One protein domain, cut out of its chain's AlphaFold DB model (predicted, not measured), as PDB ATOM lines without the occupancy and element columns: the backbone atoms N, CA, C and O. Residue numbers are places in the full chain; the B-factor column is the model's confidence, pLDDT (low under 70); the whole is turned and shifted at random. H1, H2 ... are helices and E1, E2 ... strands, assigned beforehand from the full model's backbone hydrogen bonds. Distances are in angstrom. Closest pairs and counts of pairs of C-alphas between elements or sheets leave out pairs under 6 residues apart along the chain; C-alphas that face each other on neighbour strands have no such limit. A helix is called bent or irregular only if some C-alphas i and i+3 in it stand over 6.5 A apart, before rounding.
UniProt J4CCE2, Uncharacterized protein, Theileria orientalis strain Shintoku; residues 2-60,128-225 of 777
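Overview. This is residues 2 to 60 and 128 to 225 of the 777 residues of an uncharacterized protein of Theileria orientalis strain Shintoku (UniProt J4CCE2). Four helices, H1, H2, H3 and H6, make a long up-and-down bundle, and residues 2 to 12 of H1 stick out at one end as a bare arm. At the other end sit a two-strand ribbon, E1 and E2, and the short helices H4 and H5. The 157 printed residues hold six named helices and two named strands, in the order H1 E1 E2 H2 H3 H4 H5 H6; the sheet, E1 beside E2, is parallel, and the class is mostly helix. The whole is loose, with a radius of gyration of the C-alphas of 19.3 A and spans of 71 by 30 by 24 A, the arm adding to the length.

Along the chain. Find C-alpha 54 at (-2.970, 0.083, -20.338), where E1, residues 54 to 59, begins; E2 is residues 128 to 133. H1 runs 58.1 A from C-alpha 2 at (52.518, -22.074, -57.004) to residue 42; it is irregular, C-alphas 33 and 36 being 7.2 A apart, with a kink of 41 degrees near residue 31. H2, residues 135 to 158, is 34.7 A long. H3, residues 161 to 179, is 25.1 A long and irregular, C-alphas 170 and 173 being 7.3 A apart, with a kink of 46 degrees near residue 173. H4 is residues 182 to 190 and H5 residues 192 to 198. H6, residues 203 to 223, runs 30.4 A to C-alpha 223 at (18.863, -13.748, -48.936).

Arrangement. Look first at E1 and E2, parallel at 28 degrees, with N 133 and O 58 within hydrogen-bond range at 3.4 A. H1 and E2 are near each other, as are E1 and H5, each with 5 pairs of C-alphas within 10 A. In the bundle, each helix running against the one before it, H1 touches H2 with residues 20 to 39 alone, at a shallow tilt of 28 degrees; the closest C-alphas, of His 35 and Ser 141, are 5.0 A apart. H2 and H3 form a helical hairpin, closest at the C-alphas of Leu 156 and Arg 164, 5.6 A. H3 touches H6 at a steep tilt of 40 degrees, closest at Ser 179 and Val 213, C-alphas 4.5 A apart. H4 touches H6, the C-alphas of Ala 185 and Gln 206 being closest at 5.2 A. H1 and H6 are apart. Every O i to N i+4 pair is within hydrogen-bond range in H2, H4 and H6, against 33 of 37 in H1, 12 of 15 in H3 and 1 of 3 in H5, where 2 of 4 O i to N i+3 pairs are.

Size, cuts and confidence. The C-alphas of His 2 and Glu 52 are farthest apart, at 72.7 A. Residues 61 to 127 are not printed, and C-alphas 60 and 128 are 16.4 A apart across the cut. The link H1 to E1 is long. Confidence is under 70 in 68 residues, among them 2 to 21, 42 to 60 and 190 to 203.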
ATOM      1  N   HIS A   2      53.939 -22.408 -56.762       42.41
ATOM      2  CA  HIS A   2      52.518 -22.074 -57.004       42.41
ATOM      3  C   HIS A   2      51.514 -22.863 -56.140       42.41
ATOM      4  O   HIS A   2      50.559 -22.282 -55.642       42.41
ATOM      5  N   PHE A   3      51.764 -24.154 -55.902       38.47
ATOM      6  CA  PHE A   3      50.918 -25.014 -55.061       38.47
ATOM      7  C   PHE A   3      50.870 -24.557 -53.591       38.47
ATOM      8  O   PHE A   3      49.796 -24.394 -53.028       38.47
ATOM      9  N   ILE A   4      52.028 -24.235 -53.001       51.91
ATOM     10  CA  ILE A   4      52.130 -23.731 -51.618       51.91
ATOM     11  C   ILE A   4      51.479 -22.348 -51.481       51.91
ATOM     12  O   ILE A   4      50.800 -22.086 -50.494       51.91
ATOM     13  N   ARG A   5      51.618 -21.472 -52.489       41.38
ATOM     14  CA  ARG A   5      50.904 -20.185 -52.513       41.38
ATOM     15  C   ARG A   5      49.384 -20.367 -52.573       41.38
ATOM     16  O   ARG A   5      48.678 -19.615 -51.916       41.38
ATOM     17  N   LYS A   6      48.887 -21.369 -53.307       40.59
ATOM     18  CA  LYS A   6      47.453 -21.692 -53.391       40.59
ATOM     19  C   LYS A   6      46.921 -22.272 -52.072       40.59
ATOM     20  O   LYS A   6      45.862 -21.861 -51.626       40.59
ATOM     21  N   ILE A   7      47.691 -23.139 -51.407       49.75
ATOM     22  CA  ILE A   7      47.350 -23.659 -50.071       49.75
ATOM     23  C   ILE A   7      47.317 -22.531 -49.039       49.75
ATOM     24  O   ILE A   7      46.337 -22.411 -48.319       49.75
ATOM     25  N   ASN A   8      48.335 -21.667 -48.991       50.81
ATOM     26  CA  ASN A   8      48.347 -20.548 -48.046       50.81
ATOM     27  C   ASN A   8      47.195 -19.568 -48.288       50.81
ATOM     28  O   ASN A   8      46.625 -19.077 -47.319       50.81
ATOM     29  N   LYS A   9      46.827 -19.325 -49.553       57.50
ATOM     30  CA  LYS A   9      45.662 -18.504 -49.896       57.50
ATOM     31  C   LYS A   9      44.365 -19.141 -49.387       57.50
ATOM     32  O   LYS A   9      43.633 -18.494 -48.654       57.50
ATOM     33  N   ASN A  10      44.147 -20.426 -49.670       51.25
ATOM     34  CA  ASN A  10      42.951 -21.147 -49.228       51.25
ATOM     35  C   ASN A  10      42.871 -21.269 -47.694       51.25
ATOM     36  O   ASN A  10      41.783 -21.213 -47.128       51.25
ATOM     37  N   VAL A  11      44.007 -21.425 -47.007       57.59
ATOM     38  CA  VAL A  11      44.075 -21.469 -45.538       57.59
ATOM     39  C   VAL A  11      43.763 -20.095 -44.940       57.59
ATOM     40  O   VAL A  11      42.998 -20.016 -43.985       57.59
ATOM     41  N   GLN A  12      44.304 -19.011 -45.505       58.78
ATOM     42  CA  GLN A  12      43.972 -17.648 -45.074       58.78
ATOM     43  C   GLN A  12      42.501 -17.306 -45.321       58.78
ATOM     44  O   GLN A  12      41.862 -16.774 -44.417       58.78
ATOM     45  N   GLU A  13      41.956 -17.662 -46.486       56.84
ATOM     46  CA  GLU A  13      40.527 -17.521 -46.789       56.84
ATOM     47  C   GLU A  13      39.693 -18.316 -45.769       56.84
ATOM     48  O   GLU A  13      38.828 -17.742 -45.118       56.84
ATOM     49  N   SER A  14      40.033 -19.583 -45.496       52.53
ATOM     50  CA  SER A  14      39.330 -20.417 -44.500       52.53
ATOM     51  C   SER A  14      39.351 -19.825 -43.082       52.53
ATOM     52  O   SER A  14      38.345 -19.872 -42.379       52.53
ATOM     53  N   PHE A  15      40.473 -19.246 -42.640       60.66
ATOM     54  CA  PHE A  15      40.552 -18.588 -41.329       60.66
ATOM     55  C   PHE A  15      39.805 -17.248 -41.276       60.66
ATOM     56  O   PHE A  15      39.283 -16.906 -40.214       60.66
ATOM     57  N   SER A  16      39.737 -16.499 -42.384       58.62
ATOM     58  CA  SER A  16      38.905 -15.287 -42.475       58.62
ATOM     59  C   SER A  16      37.433 -15.646 -42.306       58.62
ATOM     60  O   SER A  16      36.769 -15.104 -41.427       58.62
ATOM     61  N   ILE A  17      36.984 -16.676 -43.028       57.78
ATOM     62  CA  ILE A  17      35.612 -17.198 -42.993       57.78
ATOM     63  C   ILE A  17      35.215 -17.636 -41.581       57.78
ATOM     64  O   ILE A  17      34.137 -17.301 -41.097       57.78
ATOM     65  N   ILE A  18      36.100 -18.354 -40.882       61.56
ATOM     66  CA  ILE A  18      35.848 -18.795 -39.502       61.56
ATOM     67  C   ILE A  18      35.761 -17.597 -38.547       61.56
ATOM     68  O   ILE A  18      34.884 -17.564 -37.687       61.56
ATOM     69  N   ASN A  19      36.642 -16.603 -38.682       65.56
ATOM     70  CA  ASN A  19      36.626 -15.429 -37.805       65.56
ATOM     71  C   ASN A  19      35.393 -14.544 -38.034       65.56
ATOM     72  O   ASN A  19      34.801 -14.078 -37.059       65.56
ATOM     73  N   GLU A  20      34.995 -14.336 -39.287       65.31
ATOM     74  CA  GLU A  20      33.781 -13.600 -39.657       65.31
ATOM     75  C   GLU A  20      32.526 -14.351 -39.187       65.31
ATOM     76  O   GLU A  20      31.677 -13.772 -38.509       65.31
ATOM     77  N   GLY A  21      32.459 -15.667 -39.413       65.25
ATOM     78  CA  GLY A  21      31.363 -16.513 -38.937       65.25
ATOM     79  C   GLY A  21      31.219 -16.524 -37.410       65.25
ATOM     80  O   GLY A  21      30.105 -16.438 -36.895       65.25
ATOM     81  N   ILE A  22      32.327 -16.552 -36.656       71.06
ATOM     82  CA  ILE A  22      32.306 -16.462 -35.183       71.06
ATOM     83  C   ILE A  22      31.789 -15.094 -34.720       71.06
ATOM     84  O   ILE A  22      31.022 -15.029 -33.758       71.06
ATOM     85  N   GLN A  23      32.193 -14.002 -35.377       73.75
ATOM     86  CA  GLN A  23      31.708 -12.661 -35.036       73.75
ATOM     87  C   GLN A  23      30.201 -12.537 -35.260       73.75
ATOM     88  O   GLN A  23      29.500 -12.066 -34.365       73.75
ATOM     89  N   ILE A  24      29.697 -13.021 -36.398       79.00
ATOM     90  CA  ILE A  24      28.260 -13.026 -36.687       79.00
ATOM     91  C   ILE A  24      27.506 -13.930 -35.706       79.00
ATOM     92  O   ILE A  24      26.508 -13.498 -35.139       79.00
ATOM     93  N   THR A  25      28.006 -15.137 -35.421       79.88
ATOM     94  CA  THR A  25      27.368 -16.068 -34.470       79.88
ATOM     95  C   THR A  25      27.279 -15.471 -33.062       79.88
ATOM     96  O   THR A  25      26.226 -15.520 -32.429       79.88
ATOM     97  N   ASN A  26      28.363 -14.866 -32.571       79.69
ATOM     98  CA  ASN A  26      28.369 -14.200 -31.267       79.69
ATOM     99  C   ASN A  26      27.430 -12.987 -31.254       79.69
ATOM    100  O   ASN A  26      26.688 -12.809 -30.291       79.69
ATOM    101  N   GLY A  27      27.417 -12.202 -32.337       82.94
ATOM    102  CA  GLY A  27      26.487 -11.089 -32.511       82.94
ATOM    103  C   GLY A  27      25.028 -11.544 -32.472       82.94
ATOM    104  O   GLY A  27      24.229 -10.959 -31.751       82.94
ATOM    105  N   ILE A  28      24.687 -12.640 -33.157       85.94
ATOM    106  CA  ILE A  28      23.348 -13.244 -33.127       85.94
ATOM    107  C   ILE A  28      22.965 -13.662 -31.704       85.94
ATOM    108  O   ILE A  28      21.864 -13.355 -31.248       85.94
ATOM    109  N   LEU A  29      23.862 -14.336 -30.978       86.00
ATOM    110  CA  LEU A  29      23.604 -14.751 -29.596       86.00
ATOM    111  C   LEU A  29      23.345 -13.547 -28.683       86.00
ATOM    112  O   LEU A  29      22.425 -13.587 -27.863       86.00
ATOM    113  N   GLU A  30      24.115 -12.470 -28.830       85.38
ATOM    114  CA  GLU A  30      23.952 -11.241 -28.049       85.38
ATOM    115  C   GLU A  30      22.660 -10.490 -28.419       85.38
ATOM    116  O   GLU A  30      21.924 -10.041 -27.536       85.38
ATOM    117  N   ILE A  31      22.301 -10.453 -29.708       87.44
ATOM    118  CA  ILE A  31      21.016  -9.917 -30.175       87.44
ATOM    119  C   ILE A  31      19.860 -10.688 -29.548       87.44
ATOM    120  O   ILE A  31      18.997 -10.075 -28.921       87.44
ATOM    121  N   LYS A  32      19.856 -12.020 -29.659       84.44
ATOM    122  CA  LYS A  32      18.750 -12.853 -29.168       84.44
ATOM    123  C   LYS A  32      18.614 -12.835 -27.648       84.44
ATOM    124  O   LYS A  32      17.497 -12.860 -27.139       84.44
ATOM    125  N   SER A  33      19.728 -12.800 -26.916       80.19
ATOM    126  CA  SER A  33      19.718 -12.897 -25.449       80.19
ATOM    127  C   SER A  33      19.574 -11.553 -24.732       80.19
ATOM    128  O   SER A  33      18.984 -11.510 -23.652       80.19
ATOM    129  N   VAL A  34      20.085 -10.459 -25.310       80.94
ATOM    130  CA  VAL A  34      20.177  -9.157 -24.632       80.94
ATOM    131  C   VAL A  34      19.412  -8.067 -25.374       80.94
ATOM    132  O   VAL A  34      18.497  -7.473 -24.798       80.94
ATOM    133  N   HIS A  35      19.772  -7.773 -26.624       84.88
ATOM    134  CA  HIS A  35      19.327  -6.536 -27.278       84.88
ATOM    135  C   HIS A  35      17.901  -6.615 -27.820       84.88
ATOM    136  O   HIS A  35      17.085  -5.750 -27.506       84.88
ATOM    137  N   LEU A  36      17.559  -7.662 -28.567       83.25
ATOM    138  CA  LEU A  36      16.221  -7.811 -29.131       83.25
ATOM    139  C   LEU A  36      15.139  -7.934 -28.041       83.25
ATOM    140  O   LEU A  36      14.136  -7.222 -28.134       83.25
ATOM    141  N   PRO A  37      15.322  -8.726 -26.957       81.06
ATOM    142  CA  PRO A  37      14.372  -8.734 -25.851       81.06
ATOM    143  C   PRO A  37      14.152  -7.361 -25.224       81.06
ATOM    144  O   PRO A  37      13.024  -7.097 -24.827       81.06
ATOM    145  N   ARG A  38      15.185  -6.506 -25.139       79.00
ATOM    146  CA  ARG A  38      15.078  -5.128 -24.627       79.00
ATOM    147  C   ARG A  38      14.297  -4.225 -25.575       79.00
ATOM    148  O   ARG A  38      13.403  -3.517 -25.122       79.00
ATOM    149  N   LEU A  39      14.595  -4.272 -26.872       80.94
ATOM    150  CA  LEU A  39      13.913  -3.449 -27.875       80.94
ATOM    151  C   LEU A  39      12.426  -3.825 -28.006       80.94
ATOM    152  O   LEU A  39      11.561  -2.956 -28.073       80.94
ATOM    153  N   LEU A  40      12.101  -5.118 -27.923       75.88
ATOM    154  CA  LEU A  40      10.721  -5.614 -27.972       75.88
ATOM    155  C   LEU A  40       9.909  -5.354 -26.691       75.88
ATOM    156  O   LEU A  40       8.724  -5.680 -26.662       75.88
ATOM    157  N   GLN A  41      10.476  -4.765 -25.632       70.12
ATOM    158  CA  GLN A  41       9.707  -4.444 -24.416       70.12
ATOM    159  C   GLN A  41       8.577  -3.440 -24.675       70.12
ATOM    160  O   GLN A  41       7.584  -3.446 -23.945       70.12
ATOM    161  N   LEU A  42       8.726  -2.612 -25.714       66.88
ATOM    162  CA  LEU A  42       7.717  -1.660 -26.174       66.88
ATOM    163  C   LEU A  42       6.681  -2.283 -27.126       66.88
ATOM    164  O   LEU A  42       5.712  -1.611 -27.453       66.88
ATOM    165  N   SER A  43       6.845  -3.541 -27.563       65.88
ATOM    166  CA  SER A  43       5.853  -4.229 -28.406       65.88
ATOM    167  C   SER A  43       4.600  -4.585 -27.600       65.88
ATOM    168  O   SER A  43       4.678  -5.116 -26.488       65.88
ATOM    169  N   ALA A  44       3.426  -4.337 -28.184       56.97
ATOM    170  CA  ALA A  44       2.142  -4.690 -27.585       56.97
ATOM    171  C   ALA A  44       1.944  -6.216 -27.473       56.97
ATOM    172  O   ALA A  44       1.411  -6.689 -26.471       56.97
ATOM    173  N   LYS A  45       2.439  -7.005 -28.443       53.56
ATOM    174  CA  LYS A  45       2.145  -8.447 -28.575       53.56
ATOM    175  C   LYS A  45       2.698  -9.308 -27.437       53.56
ATOM    176  O   LYS A  45       2.076 -10.291 -27.050       53.56
ATOM    177  N   ARG A  46       3.828  -8.922 -26.831       49.03
ATOM    178  CA  ARG A  46       4.402  -9.637 -25.669       49.03
ATOM    179  C   ARG A  46       3.696  -9.348 -24.341       49.03
ATOM    180  O   ARG A  46       3.976 -10.038 -23.364       49.03
ATOM    181  N   ASN A  47       2.788  -8.374 -24.301       40.81
ATOM    182  CA  ASN A  47       2.124  -7.929 -23.075       40.81
ATOM    183  C   ASN A  47       0.630  -8.313 -23.013       40.81
ATOM    184  O   ASN A  47      -0.001  -8.094 -21.989       40.81
ATOM    185  N   VAL A  48       0.071  -8.946 -24.057       37.03
ATOM    186  CA  VAL A  48      -1.361  -9.330 -24.136       37.03
ATOM    187  C   VAL A  48      -1.739 -10.489 -23.195       37.03
ATOM    188  O   VAL A  48      -2.916 -10.744 -22.973       37.03
ATOM    189  N   LYS A  49      -0.768 -11.196 -22.597       37.16
ATOM    190  CA  LYS A  49      -1.061 -12.288 -21.646       37.16
ATOM    191  C   LYS A  49      -1.516 -11.820 -20.255       37.16
ATOM    192  O   LYS A  49      -1.887 -12.671 -19.454       37.16
ATOM    193  N   GLU A  50      -1.503 -10.522 -19.962       37.50
ATOM    194  CA  GLU A  50      -2.011  -9.977 -18.698       37.50
ATOM    195  C   GLU A  50      -3.270  -9.145 -18.983       37.50
ATOM    196  O   GLU A  50      -3.210  -8.095 -19.620       37.50
ATOM    197  N   GLU A  51      -4.424  -9.671 -18.568       33.16
ATOM    198  CA  GLU A  51      -5.736  -9.035 -18.704       33.16
ATOM    199  C   GLU A  51      -5.724  -7.594 -18.142       33.16
ATOM    200  O   GLU A  51      -5.244  -7.334 -17.041       33.16
ATOM    201  N   GLU A  52      -6.279  -6.657 -18.918       31.70
ATOM    202  CA  GLU A  52      -6.782  -5.344 -18.475       31.70
ATOM    203  C   GLU A  52      -5.812  -4.325 -17.837       31.70
ATOM    204  O   GLU A  52      -6.166  -3.645 -16.873       31.70
ATOM    205  N   SER A  53      -4.635  -4.068 -18.419       35.78
ATOM    206  CA  SER A  53      -3.926  -2.817 -18.089       35.78
ATOM    207  C   SER A  53      -3.347  -2.100 -19.305       35.78
ATOM    208  O   SER A  53      -2.642  -2.671 -20.133       35.78
ATOM    209  N   ALA A  54      -3.660  -0.805 -19.416       40.97
ATOM    210  CA  ALA A  54      -2.970   0.083 -20.338       40.97
ATOM    211  C   ALA A  54      -1.472   0.082 -19.983       40.97
ATOM    212  O   ALA A  54      -1.093   0.123 -18.809       40.97
ATOM    213  N   ILE A  55      -0.607   0.002 -20.992       43.44
ATOM    214  CA  ILE A  55       0.844   0.077 -20.805       43.44
ATOM    215  C   ILE A  55       1.221   1.559 -20.742       43.44
ATOM    216  O   ILE A  55       1.035   2.283 -21.720       43.44
ATOM    217  N   CYS A  56       1.785   2.012 -19.621       45.12
ATOM    218  CA  CYS A  56       2.376   3.347 -19.518       45.12
ATOM    219  C   CYS A  56       3.891   3.215 -19.446       45.12
ATOM    220  O   CYS A  56       4.433   2.631 -18.509       45.12
ATOM    221  N   CYS A  57       4.585   3.786 -20.425       51.91
ATOM    222  CA  CYS A  57       6.043   3.810 -20.473       51.91
ATOM    223  C   CYS A  57       6.552   5.159 -19.943       51.91
ATOM    224  O   CYS A  57       6.099   6.207 -20.398       51.91
ATOM    225  N   ILE A  58       7.509   5.141 -19.010       48.38
ATOM    226  CA  ILE A  58       8.269   6.334 -18.600       48.38
ATOM    227  C   ILE A  58       9.758   6.017 -18.788       48.38
ATOM    228  O   ILE A  58      10.272   5.076 -18.177       48.38
ATOM    229  N   PHE A  59      10.440   6.794 -19.635       48.62
ATOM    230  CA  PHE A  59      11.904   6.852 -19.660       48.62
ATOM    231  C   PHE A  59      12.376   7.612 -18.414       48.62
ATOM    232  O   PHE A  59      11.780   8.628 -18.056       48.62
ATOM    233  N   GLU A  60      13.395   7.117 -17.708       38.12
ATOM    234  CA  GLU A  60      13.946   7.847 -16.558       38.12
ATOM    235  C   GLU A  60      14.530   9.199 -17.003       38.12
ATOM    236  O   GLU A  60      15.567   9.247 -17.660       38.12
ATOM    237  N   CYS A 128      -2.264   2.005 -14.698       42.97
ATOM    238  CA  CYS A 128      -1.262   1.696 -15.702       42.97
ATOM    239  C   CYS A 128      -0.092   0.947 -15.070       42.97
ATOM    240  O   CYS A 128       0.475   1.410 -14.076       42.97
ATOM    241  N   VAL A 129       0.321  -0.173 -15.665       40.94
ATOM    242  CA  VAL A 129       1.548  -0.863 -15.249       40.94
ATOM    243  C   VAL A 129       2.734  -0.071 -15.798       40.94
ATOM    244  O   VAL A 129       3.076  -0.149 -16.977       40.94
ATOM    245  N   LEU A 130       3.349   0.745 -14.939       41.09
ATOM    246  CA  LEU A 130       4.544   1.515 -15.277       41.09
ATOM    247  C   LEU A 130       5.766   0.595 -15.362       41.09
ATOM    248  O   LEU A 130       6.363   0.251 -14.339       41.09
ATOM    249  N   ARG A 131       6.197   0.243 -16.579       49.31
ATOM    250  CA  ARG A 131       7.541  -0.315 -16.798       49.31
ATOM    251  C   ARG A 131       8.527   0.840 -16.987       49.31
ATOM    252  O   ARG A 131       8.363   1.672 -17.877       49.31
ATOM    253  N   ARG A 132       9.525   0.926 -16.101       51.69
ATOM    254  CA  ARG A 132      10.610   1.916 -16.190       51.69
ATOM    255  C   ARG A 132      11.671   1.406 -17.154       51.69
ATOM    256  O   ARG A 132      12.184   0.305 -16.959       51.69
ATOM    257  N   PHE A 133      12.015   2.215 -18.152       59.16
ATOM    258  CA  PHE A 133      13.052   1.886 -19.128       59.16
ATOM    259  C   PHE A 133      14.221   2.864 -19.021       59.16
ATOM    260  O   PHE A 133      14.036   4.079 -18.944       59.16
ATOM    261  N   SER A 134      15.436   2.318 -19.044       65.50
ATOM    262  CA  SER A 134      16.654   3.108 -19.207       65.50
ATOM    263  C   SER A 134      16.803   3.473 -20.684       65.50
ATOM    264  O   SER A 134      17.053   2.598 -21.516       65.50
ATOM    265  N   GLU A 135      16.655   4.758 -21.018       67.88
ATOM    266  CA  GLU A 135      16.831   5.254 -22.391       67.88
ATOM    267  C   GLU A 135      18.230   4.922 -22.928       67.88
ATOM    268  O   GLU A 135      18.374   4.487 -24.069       67.88
ATOM    269  N   SER A 136      19.262   5.058 -22.089       69.44
ATOM    270  CA  SER A 136      20.651   4.789 -22.476       69.44
ATOM    271  C   SER A 136      20.864   3.329 -22.874       69.44
ATOM    272  O   SER A 136      21.502   3.059 -23.885       69.44
ATOM    273  N   SER A 137      20.264   2.389 -22.143       73.12
ATOM    274  CA  SER A 137      20.346   0.956 -22.453       73.12
ATOM    275  C   SER A 137      19.524   0.569 -23.686       73.12
ATOM    276  O   SER A 137      19.868  -0.388 -24.387       73.12
ATOM    277  N   TYR A 138      18.436   1.295 -23.955       79.12
ATOM    278  CA  TYR A 138      17.645   1.115 -25.170       79.12
ATOM    279  C   TYR A 138      18.420   1.619 -26.395       79.12
ATOM    280  O   TYR A 138      18.550   0.885 -27.371       79.12
ATOM    281  N   ARG A 139      19.023   2.815 -26.318       80.00
ATOM    282  CA  ARG A 139      19.893   3.365 -27.374       80.00
ATOM    283  C   ARG A 139      21.113   2.494 -27.638       80.00
ATOM    284  O   ARG A 139      21.376   2.184 -28.790       80.00
ATOM    285  N   GLU A 140      21.781   2.016 -26.590       84.00
ATOM    286  CA  GLU A 140      22.889   1.060 -26.717       84.00
ATOM    287  C   GLU A 140      22.458  -0.199 -27.489       84.00
ATOM    288  O   GLU A 140      23.211  -0.731 -28.296       84.00
ATOM    289  N   SER A 141      21.215  -0.653 -27.289       87.44
ATOM    290  CA  SER A 141      20.681  -1.806 -28.017       87.44
ATOM    291  C   SER A 141      20.357  -1.490 -29.478       87.44
ATOM    292  O   SER A 141      20.594  -2.337 -30.332       87.44
ATOM    293  N   VAL A 142      19.868  -0.283 -29.781       87.06
ATOM    294  CA  VAL A 142      19.680   0.188 -31.164       87.06
ATOM    295  C   VAL A 142      21.027   0.270 -31.886       87.06
ATOM    296  O   VAL A 142      21.177  -0.315 -32.955       87.06
ATOM    297  N   GLU A 143      22.022   0.923 -31.280       87.69
ATOM    298  CA  GLU A 143      23.371   1.073 -31.843       87.69
ATOM    299  C   GLU A 143      24.042  -0.286 -32.076       87.69
ATOM    300  O   GLU A 143      24.666  -0.503 -33.115       87.69
ATOM    301  N   PHE A 144      23.886  -1.233 -31.145       90.31
ATOM    302  CA  PHE A 144      24.429  -2.579 -31.312       90.31
ATOM    303  C   PHE A 144      23.830  -3.291 -32.530       90.31
ATOM    304  O   PHE A 144      24.569  -3.837 -33.353       90.31
ATOM    305  N   VAL A 145      22.499  -3.278 -32.666       90.75
ATOM    306  CA  VAL A 145      21.814  -3.915 -33.801       90.75
ATOM    307  C   VAL A 145      22.185  -3.215 -35.111       90.75
ATOM    308  O   VAL A 145      22.427  -3.890 -36.108       90.75
ATOM    309  N   GLU A 146      22.328  -1.889 -35.111       90.88
ATOM    310  CA  GLU A 146      22.782  -1.130 -36.281       90.88
ATOM    311  C   GLU A 146      24.183  -1.566 -36.735       90.88
ATOM    312  O   GLU A 146      24.419  -1.845 -37.915       90.88
ATOM    313  N   VAL A 147      25.128  -1.658 -35.795       87.75
ATOM    314  CA  VAL A 147      26.501  -2.100 -36.066       87.75
ATOM    315  C   VAL A 147      26.528  -3.547 -36.549       87.75
ATOM    316  O   VAL A 147      27.283  -3.861 -37.475       87.75
ATOM    317  N   PHE A 148      25.701  -4.420 -35.972       91.56
ATOM    318  CA  PHE A 148      25.552  -5.794 -36.438       91.56
ATOM    319  C   PHE A 148      25.053  -5.849 -37.885       91.56
ATOM    320  O   PHE A 148      25.712  -6.476 -38.711       91.56
ATOM    321  N   LEU A 149      23.956  -5.159 -38.223       90.81
ATOM    322  CA  LEU A 149      23.394  -5.168 -39.578       90.81
ATOM    323  C   LEU A 149      24.391  -4.627 -40.608       90.81
ATOM    324  O   LEU A 149      24.586  -5.247 -41.649       90.81
ATOM    325  N   LYS A 150      25.102  -3.535 -40.295       87.44
ATOM    326  CA  LYS A 150      26.172  -3.004 -41.160       87.44
ATOM    327  C   LYS A 150      27.325  -3.987 -41.342       87.44
ATOM    328  O   LYS A 150      27.906  -4.055 -42.423       87.44
ATOM    329  N   SER A 151      27.687  -4.715 -40.286       83.69
ATOM    330  CA  SER A 151      28.759  -5.712 -40.353       83.69
ATOM    331  C   SER A 151      28.329  -6.910 -41.191       83.69
ATOM    332  O   SER A 151      29.090  -7.353 -42.042       83.69
ATOM    333  N   LEU A 152      27.090  -7.372 -41.010       87.12
ATOM    334  CA  LEU A 152      26.497  -8.439 -41.803       87.12
ATOM    335  C   LEU A 152      26.430  -8.061 -43.289       87.12
ATOM    336  O   LEU A 152      26.872  -8.849 -44.113       87.12
ATOM    337  N   THR A 153      25.978  -6.848 -43.633       86.44
ATOM    338  CA  THR A 153      25.971  -6.367 -45.027       86.44
ATOM    339  C   THR A 153      27.363  -6.452 -45.657       86.44
ATOM    340  O   THR A 153      27.510  -7.056 -46.713       86.44
ATOM    341  N   ARG A 154      28.401  -5.937 -44.983       82.12
ATOM    342  CA  ARG A 154      29.783  -5.997 -45.495       82.12
ATOM    343  C   ARG A 154      30.276  -7.430 -45.680       82.12
ATOM    344  O   ARG A 154      30.889  -7.738 -46.691       82.12
ATOM    345  N   VAL A 155      29.989  -8.311 -44.718       80.50
ATOM    346  CA  VAL A 155      30.377  -9.726 -44.811       80.50
ATOM    347  C   VAL A 155      29.713 -10.389 -46.020       80.50
ATOM    348  O   VAL A 155      30.371 -11.129 -46.735       80.50
ATOM    349  N   LEU A 156      28.439 -10.107 -46.298       80.75
ATOM    350  CA  LEU A 156      27.734 -10.689 -47.448       80.75
ATOM    351  C   LEU A 156      28.222 -10.146 -48.801       80.75
ATOM    352  O   LEU A 156      28.146 -10.863 -49.803       80.75
ATOM    353  N   GLU A 157      28.719  -8.907 -48.834       80.88
ATOM    354  CA  GLU A 157      29.320  -8.282 -50.022       80.88
ATOM    355  C   GLU A 157      30.729  -8.826 -50.319       80.88
ATOM    356  O   GLU A 157      31.051  -9.078 -51.481       80.88
ATOM    357  N   ASP A 158      31.547  -9.050 -49.284       72.56
ATOM    358  CA  ASP A 158      32.963  -9.423 -49.420       72.56
ATOM    359  C   ASP A 158      33.223 -10.949 -49.388       72.56
ATOM    360  O   ASP A 158      34.304 -11.410 -49.779       72.56
ATOM    361  N   ALA A 159      32.265 -11.757 -48.919       65.62
ATOM    362  CA  ALA A 159      32.448 -13.197 -48.719       65.62
ATOM    363  C   ALA A 159      32.454 -14.021 -50.020       65.62
ATOM    364  O   ALA A 159      31.728 -13.764 -50.981       65.62
ATOM    365  N   SER A 160      33.222 -15.119 -50.011       65.00
ATOM    366  CA  SER A 160      33.102 -16.170 -51.030       65.00
ATOM    367  C   SER A 160      31.736 -16.866 -50.957       65.00
ATOM    368  O   SER A 160      31.126 -16.937 -49.890       65.00
ATOM    369  N   SER A 161      31.269 -17.439 -52.074       62.47
ATOM    370  CA  SER A 161      29.924 -18.035 -52.194       62.47
ATOM    371  C   SER A 161      29.589 -19.066 -51.107       62.47
ATOM    372  O   SER A 161      28.496 -19.039 -50.548       62.47
ATOM    373  N   SER A 162      30.530 -19.945 -50.752       59.75
ATOM    374  CA  SER A 162      30.334 -20.960 -49.707       59.75
ATOM    375  C   SER A 162      30.218 -20.366 -48.299       59.75
ATOM    376  O   SER A 162      29.503 -20.895 -47.455       59.75
ATOM    377  N   SER A 163      30.919 -19.268 -48.041       66.25
ATOM    378  CA  SER A 163      30.966 -18.592 -46.738       66.25
ATOM    379  C   SER A 163      29.742 -17.724 -46.525       66.25
ATOM    380  O   SER A 163      29.175 -17.695 -45.435       66.25
ATOM    381  N   ARG A 164      29.310 -17.077 -47.608       73.44
ATOM    382  CA  ARG A 164      28.079 -16.308 -47.676       73.44
ATOM    383  C   ARG A 164      26.877 -17.167 -47.276       73.44
ATOM    384  O   ARG A 164      26.215 -16.809 -46.310       73.44
ATOM    385  N   LYS A 165      26.692 -18.352 -47.874       70.62
ATOM    386  CA  LYS A 165      25.585 -19.275 -47.534       70.62
ATOM    387  C   LYS A 165      25.530 -19.657 -46.048       70.62
ATOM    388  O   LYS A 165      24.469 -19.674 -45.429       70.62
ATOM    389  N   VAL A 166      26.684 -19.931 -45.430       73.62
ATOM    390  CA  VAL A 166      26.743 -20.260 -43.991       73.62
ATOM    391  C   VAL A 166      26.278 -19.080 -43.134       73.62
ATOM    392  O   VAL A 166      25.522 -19.271 -42.182       73.62
ATOM    393  N   VAL A 167      26.717 -17.866 -43.473       78.88
ATOM    394  CA  VAL A 167      26.332 -16.637 -42.768       78.88
ATOM    395  C   VAL A 167      24.850 -16.314 -42.988       78.88
ATOM    396  O   VAL A 167      24.164 -15.945 -42.032       78.88
ATOM    397  N   GLU A 168      24.334 -16.501 -44.204       79.69
ATOM    398  CA  GLU A 168      22.917 -16.333 -44.548       79.69
ATOM    399  C   GLU A 168      22.048 -17.254 -43.680       79.69
ATOM    400  O   GLU A 168      21.235 -16.756 -42.904       79.69
ATOM    401  N   ASN A 169      22.320 -18.565 -43.657       76.19
ATOM    402  CA  ASN A 169      21.569 -19.530 -42.837       76.19
ATOM    403  C   ASN A 169      21.548 -19.205 -41.339       76.19
ATOM    404  O   ASN A 169      20.545 -19.422 -40.659       76.19
ATOM    405  N   GLN A 170      22.663 -18.715 -40.794       80.69
ATOM    406  CA  GLN A 170      22.751 -18.382 -39.371       80.69
ATOM    407  C   GLN A 170      21.988 -17.097 -39.034       80.69
ATOM    408  O   GLN A 170      21.348 -17.001 -37.983       80.69
ATOM    409  N   SER A 171      22.073 -16.095 -39.907       85.69
ATOM    410  CA  SER A 171      21.518 -14.763 -39.658       85.69
ATOM    411  C   SER A 171      20.037 -14.648 -40.015       85.69
ATOM    412  O   SER A 171      19.342 -13.850 -39.385       85.69
ATOM    413  N   PHE A 172      19.538 -15.479 -40.932       85.56
ATOM    414  CA  PHE A 172      18.206 -15.382 -41.525       85.56
ATOM    415  C   PHE A 172      17.067 -15.211 -40.507       85.56
ATOM    416  O   PHE A 172      16.371 -14.197 -40.508       85.56
ATOM    417  N   LEU A 173      16.917 -16.145 -39.563       85.56
ATOM    418  CA  LEU A 173      15.844 -16.071 -38.562       85.56
ATOM    419  C   LEU A 173      15.988 -14.844 -37.646       85.56
ATOM    420  O   LEU A 173      15.001 -14.237 -37.246       85.56
ATOM    421  N   THR A 174      17.224 -14.455 -37.332       89.00
ATOM    422  CA  THR A 174      17.503 -13.275 -36.498       89.00
ATOM    423  C   THR A 174      17.117 -11.988 -37.220       89.00
ATOM    424  O   THR A 174      16.581 -11.077 -36.598       89.00
ATOM    425  N   LEU A 175      17.337 -11.908 -38.535       91.50
ATOM    426  CA  LEU A 175      16.870 -10.780 -39.337       91.50
ATOM    427  C   LEU A 175      15.342 -10.689 -39.332       91.50
ATOM    428  O   LEU A 175      14.803  -9.591 -39.191       91.50
ATOM    429  N   TYR A 176      14.640 -11.826 -39.422       90.12
ATOM    430  CA  TYR A 176      13.178 -11.840 -39.319       90.12
ATOM    431  C   TYR A 176      12.711 -11.335 -37.951       90.12
ATOM    432  O   TYR A 176      11.856 -10.456 -37.875       90.12
ATOM    433  N   GLU A 177      13.336 -11.791 -36.869       88.50
ATOM    434  CA  GLU A 177      13.058 -11.308 -35.515       88.50
ATOM    435  C   GLU A 177      13.340  -9.795 -35.346       88.50
ATOM    436  O   GLU A 177      12.569  -9.095 -34.692       88.50
ATOM    437  N   ILE A 178      14.397  -9.256 -35.971       91.81
ATOM    438  CA  ILE A 178      14.677  -7.805 -35.997       91.81
ATOM    439  C   ILE A 178      13.590  -7.051 -36.774       91.81
ATOM    440  O   ILE A 178      13.192  -5.964 -36.357       91.81
ATOM    441  N   SER A 179      13.059  -7.619 -37.862       91.31
ATOM    442  CA  SER A 179      11.983  -6.977 -38.629       91.31
ATOM    443  C   SER A 179      10.721  -6.733 -37.786       91.31
ATOM    444  O   SER A 179      10.015  -5.752 -38.003       91.31
ATOM    445  N   GLN A 180      10.481  -7.543 -36.745       88.00
ATOM    446  CA  GLN A 180       9.349  -7.390 -35.819       88.00
ATOM    447  C   GLN A 180       9.440  -6.139 -34.927       88.00
ATOM    448  O   GLN A 180       8.467  -5.779 -34.262       88.00
ATOM    449  N   LEU A 181      10.569  -5.418 -34.927       88.62
ATOM    450  CA  LEU A 181      10.714  -4.151 -34.201       88.62
ATOM    451  C   LEU A 181       9.783  -3.035 -34.713       88.62
ATOM    452  O   LEU A 181       9.635  -2.019 -34.028       88.62
ATOM    453  N   TYR A 182       9.099  -3.231 -35.850       87.31
ATOM    454  CA  TYR A 182       8.055  -2.315 -36.322       87.31
ATOM    455  C   TYR A 182       6.945  -2.114 -35.275       87.31
ATOM    456  O   TYR A 182       6.433  -1.004 -35.144       87.31
ATOM    457  N   ASP A 183       6.620  -3.143 -34.480       79.12
ATOM    458  CA  ASP A 183       5.623  -3.059 -33.405       79.12
ATOM    459  C   ASP A 183       6.027  -2.016 -32.352       79.12
ATOM    460  O   ASP A 183       5.206  -1.223 -31.887       79.12
ATOM    461  N   ALA A 184       7.312  -1.990 -31.980       79.81
ATOM    462  CA  ALA A 184       7.839  -1.013 -31.034       79.81
ATOM    463  C   ALA A 184       7.806   0.403 -31.632       79.81
ATOM    464  O   ALA A 184       7.391   1.348 -30.957       79.81
ATOM    465  N   ALA A 185       8.171   0.554 -32.909       82.75
ATOM    466  CA  ALA A 185       8.077   1.831 -33.618       82.75
ATOM    467  C   ALA A 185       6.625   2.345 -33.702       82.75
ATOM    468  O   ALA A 185       6.380   3.543 -33.535       82.75
ATOM    469  N   LEU A 186       5.649   1.447 -33.887       76.88
ATOM    470  CA  LEU A 186       4.225   1.780 -33.936       76.88
ATOM    471  C   LEU A 186       3.726   2.327 -32.592       76.88
ATOM    472  O   LEU A 186       3.027   3.344 -32.549       76.88
ATOM    473  N   VAL A 187       4.128   1.696 -31.483       74.62
ATOM    474  CA  VAL A 187       3.786   2.164 -30.132       74.62
ATOM    475  C   VAL A 187       4.363   3.556 -29.879       74.62
ATOM    476  O   VAL A 187       3.627   4.440 -29.432       74.62
ATOM    477  N   LEU A 188       5.628   3.790 -30.237       74.25
ATOM    478  CA  LEU A 188       6.267   5.104 -30.103       74.25
ATOM    479  C   LEU A 188       5.529   6.195 -30.884       74.25
ATOM    480  O   LEU A 188       5.266   7.265 -30.334       74.25
ATOM    481  N   LYS A 189       5.117   5.899 -32.121       73.62
ATOM    482  CA  LYS A 189       4.326   6.812 -32.952       73.62
ATOM    483  C   LYS A 189       2.963   7.123 -32.328       73.62
ATOM    484  O   LYS A 189       2.586   8.286 -32.218       73.62
ATOM    485  N   SER A 190       2.234   6.099 -31.871       68.38
ATOM    486  CA  SER A 190       0.897   6.262 -31.269       68.38
ATOM    487  C   SER A 190       0.910   7.110 -29.990       68.38
ATOM    488  O   SER A 190      -0.053   7.816 -29.687       68.38
ATOM    489  N   GLN A 191       2.024   7.075 -29.257       63.56
ATOM    490  CA  GLN A 191       2.218   7.800 -28.007       63.56
ATOM    491  C   GLN A 191       2.990   9.113 -28.191       63.56
ATOM    492  O   GLN A 191       3.197   9.819 -27.203       63.56
ATOM    493  N   ALA A 192       3.373   9.490 -29.420       57.75
ATOM    494  CA  ALA A 192       4.202  10.664 -29.696       57.75
ATOM    495  C   ALA A 192       3.628  11.936 -29.051       57.75
ATOM    496  O   ALA A 192       4.318  12.603 -28.290       57.75
ATOM    497  N   GLY A 193       2.329  12.216 -29.197       51.75
ATOM    498  CA  GLY A 193       1.703  13.395 -28.575       51.75
ATOM    499  C   GLY A 193       1.713  13.411 -27.034       51.75
ATOM    500  O   GLY A 193       1.689  14.484 -26.430       51.75
ATOM    501  N   ARG A 194       1.769  12.241 -26.378       51.94
ATOM    502  CA  ARG A 194       1.833  12.104 -24.908       51.94
ATOM    503  C   ARG A 194       3.281  12.080 -24.391       51.94
ATOM    504  O   ARG A 194       3.544  12.626 -23.323       51.94
ATOM    505  N   LEU A 195       4.207  11.513 -25.167       49.31
ATOM    506  CA  LEU A 195       5.641  11.392 -24.866       49.31
ATOM    507  C   LEU A 195       6.467  12.621 -25.279       49.31
ATOM    508  O   LEU A 195       7.533  12.834 -24.719       49.31
ATOM    509  N   VAL A 196       5.979  13.484 -26.177       43.66
ATOM    510  CA  VAL A 196       6.641  14.747 -26.585       43.66
ATOM    511  C   VAL A 196       6.835  15.724 -25.412       43.66
ATOM    512  O   VAL A 196       7.703  16.593 -25.461       43.66
ATOM    513  N   LYS A 197       6.102  15.552 -24.301       46.91
ATOM    514  CA  LYS A 197       6.363  16.290 -23.052       46.91
ATOM    515  C   LYS A 197       7.657  15.861 -22.332       46.91
ATOM    516  O   LYS A 197       8.082  16.590 -21.445       46.91
ATOM    517  N   LEU A 198       8.272  14.737 -22.714       46.03
ATOM    518  CA  LEU A 198       9.450  14.102 -22.094       46.03
ATOM    519  C   LEU A 198      10.721  14.183 -22.979       46.03
ATOM    520  O   LEU A 198      11.553  13.291 -22.938       46.03
ATOM    521  N   GLU A 199      10.901  15.284 -23.724       47.56
ATOM    522  CA  GLU A 199      12.041  15.619 -24.617       47.56
ATOM    523  C   GLU A 199      11.873  15.235 -26.106       47.56
ATOM    524  O   GLU A 199      11.526  14.113 -26.468       47.56
ATOM    525  N   GLY A 200      12.227  16.163 -27.011       48.47
ATOM    526  CA  GLY A 200      12.235  16.000 -28.480       48.47
ATOM    527  C   GLY A 200      13.254  14.989 -29.039       48.47
ATOM    528  O   GLY A 200      13.648  15.083 -30.194       48.47
ATOM    529  N   ARG A 201      13.711  14.031 -28.223       53.75
ATOM    530  CA  ARG A 201      14.694  12.983 -28.557       53.75
ATOM    531  C   ARG A 201      14.060  11.654 -28.997       53.75
ATOM    532  O   ARG A 201      14.787  10.730 -29.372       53.75
ATOM    533  N   MET A 202      12.728  11.569 -28.951       55.75
ATOM    534  CA  MET A 202      11.932  10.374 -29.265       55.75
ATOM    535  C   MET A 202      11.689  10.162 -30.766       55.75
ATOM    536  O   MET A 202      11.675   9.015 -31.207       55.75
ATOM    537  N   GLU A 203      11.582  11.234 -31.563       57.59
ATOM    538  CA  GLU A 203      11.473  11.135 -33.033       57.59
ATOM    539  C   GLU A 203      12.698  10.423 -33.635       57.59
ATOM    540  O   GLU A 203      12.556   9.522 -34.460       57.59
ATOM    541  N   GLY A 204      13.902  10.721 -33.129       72.44
ATOM    542  CA  GLY A 204      15.127  10.040 -33.558       72.44
ATOM    543  C   GLY A 204      15.163   8.548 -33.208       72.44
ATOM    544  O   GLY A 204      15.781   7.770 -33.929       72.44
ATOM    545  N   LEU A 205      14.490   8.121 -32.132       76.81
ATOM    546  CA  LEU A 205      14.436   6.710 -31.735       76.81
ATOM    547  C   LEU A 205      13.506   5.904 -32.652       76.81
ATOM    548  O   LEU A 205      13.857   4.798 -33.052       76.81
ATOM    549  N   GLN A 206      12.343   6.466 -33.000       82.00
ATOM    550  CA  GLN A 206      11.408   5.846 -33.942       82.00
ATOM    551  C   GLN A 206      12.064   5.662 -35.314       82.00
ATOM    552  O   GLN A 206      12.058   4.547 -35.831       82.00
ATOM    553  N   SER A 207      12.667   6.722 -35.862       83.81
ATOM    554  CA  SER A 207      13.363   6.668 -37.155       83.81
ATOM    555  C   SER A 207      14.505   5.647 -37.136       83.81
ATOM    556  O   SER A 207      14.619   4.816 -38.035       83.81
ATOM    557  N   SER A 208      15.273   5.586 -36.039       87.44
ATOM    558  CA  SER A 208      16.328   4.575 -35.883       87.44
ATOM    559  C   SER A 208      15.774   3.145 -35.901       87.44
ATOM    560  O   SER A 208      16.346   2.280 -36.556       87.44
ATOM    561  N   LEU A 209      14.654   2.873 -35.219       88.88
ATOM    562  CA  LEU A 209      14.024   1.546 -35.247       88.88
ATOM    563  C   LEU A 209      13.504   1.189 -36.643       88.88
ATOM    564  O   LEU A 209      13.705   0.061 -37.083       88.88
ATOM    565  N   LEU A 210      12.871   2.133 -37.345       90.19
ATOM    566  CA  LEU A 210      12.398   1.914 -38.714       90.19
ATOM    567  C   LEU A 210      13.563   1.632 -39.667       90.19
ATOM    568  O   LEU A 210      13.466   0.702 -40.463       90.19
ATOM    569  N   ALA A 211      14.689   2.335 -39.525       90.44
ATOM    570  CA  ALA A 211      15.898   2.074 -40.302       90.44
ATOM    571  C   ALA A 211      16.462   0.660 -40.055       90.44
ATOM    572  O   ALA A 211      16.837  -0.027 -41.008       90.44
ATOM    573  N   LEU A 212      16.474   0.184 -38.800       93.56
ATOM    574  CA  LEU A 212      16.866  -1.198 -38.486       93.56
ATOM    575  C   LEU A 212      15.934  -2.218 -39.150       93.56
ATOM    576  O   LEU A 212      16.407  -3.199 -39.723       93.56
ATOM    577  N   VAL A 213      14.619  -1.987 -39.083       93.94
ATOM    578  CA  VAL A 213      13.606  -2.864 -39.693       93.94
ATOM    579  C   VAL A 213      13.758  -2.889 -41.212       93.94
ATOM    580  O   VAL A 213      13.811  -3.971 -41.794       93.94
ATOM    581  N   ALA A 214      13.875  -1.725 -41.851       92.38
ATOM    582  CA  ALA A 214      14.055  -1.607 -43.294       92.38
ATOM    583  C   ALA A 214      15.321  -2.339 -43.761       92.38
ATOM    584  O   ALA A 214      15.265  -3.142 -44.692       92.38
ATOM    585  N   GLN A 215      16.449  -2.155 -43.065       93.12
ATOM    586  CA  GLN A 215      17.692  -2.842 -43.411       93.12
ATOM    587  C   GLN A 215      17.617  -4.359 -43.180       93.12
ATOM    588  O   GLN A 215      18.138  -5.124 -43.993       93.12
ATOM    589  N   ALA A 216      16.939  -4.814 -42.123       94.31
ATOM    590  CA  ALA A 216      16.715  -6.238 -41.894       94.31
ATOM    591  C   ALA A 216      15.827  -6.864 -42.982       94.31
ATOM    592  O   ALA A 216      16.166  -7.922 -43.509       94.31
ATOM    593  N   LEU A 217      14.737  -6.194 -43.372       93.19
ATOM    594  CA  LEU A 217      13.854  -6.631 -44.460       93.19
ATOM    595  C   LEU A 217      14.565  -6.642 -45.810       93.19
ATOM    596  O   LEU A 217      14.358  -7.566 -46.595       93.19
ATOM    597  N   LYS A 218      15.421  -5.654 -46.082       92.12
ATOM    598  CA  LYS A 218      16.247  -5.629 -47.291       92.12
ATOM    599  C   LYS A 218      17.150  -6.862 -47.360       92.12
ATOM    600  O   LYS A 218      17.095  -7.591 -48.344       92.12
ATOM    601  N   LEU A 219      17.908  -7.138 -46.295       90.38
ATOM    602  CA  LEU A 219      18.785  -8.311 -46.228       90.38
ATOM    603  C   LEU A 219      18.000  -9.627 -46.324       90.38
ATOM    604  O   LEU A 219      18.403 -10.512 -47.068       90.38
ATOM    605  N   LEU A 220      16.857  -9.752 -45.638       89.81
ATOM    606  CA  LEU A 220      15.984 -10.929 -45.754       89.81
ATOM    607  C   LEU A 220      15.527 -11.164 -47.188       89.81
ATOM    608  O   LEU A 220      15.586 -12.289 -47.672       89.81
ATOM    609  N   ASN A 221      15.067 -10.111 -47.861       85.25
ATOM    610  CA  ASN A 221      14.614 -10.214 -49.238       85.25
ATOM    611  C   ASN A 221      15.778 -10.521 -50.192       85.25
ATOM    612  O   ASN A 221      15.567 -11.250 -51.153       85.25
ATOM    613  N   GLU A 222      16.990 -10.032 -49.944       84.00
ATOM    614  CA  GLU A 222      18.175 -10.393 -50.736       84.00
ATOM    615  C   GLU A 222      18.602 -11.855 -50.519       84.00
ATOM    616  O   GLU A 222      18.951 -12.533 -51.482       84.00
ATOM    617  N   MET A 223      18.536 -12.355 -49.280       81.88
ATOM    618  CA  MET A 223      18.863 -13.748 -48.936       81.88
ATOM    619  C   MET A 223      17.809 -14.739 -49.431       81.88
ATOM    620  O   MET A 223      18.139 -15.838 -49.864       81.88
ATOM    621  N   LEU A 224      16.530 -14.359 -49.381       74.75
ATOM    622  CA  LEU A 224      15.413 -15.156 -49.881       74.75
ATOM    623  C   LEU A 224      15.285 -14.993 -51.406       74.75
ATOM    624  O   LEU A 224      14.250 -14.563 -51.923       74.75
ATOM    625  N   ALA A 225      16.363 -15.274 -52.129       67.44
ATOM    626  CA  ALA A 225      16.404 -15.284 -53.583       67.44
ATOM    627  C   ALA A 225      16.276 -16.717 -54.101       67.44
ATOM    628  O   ALA A 225      16.821 -17.658 -53.527       67.44
TER     629      ALA A 225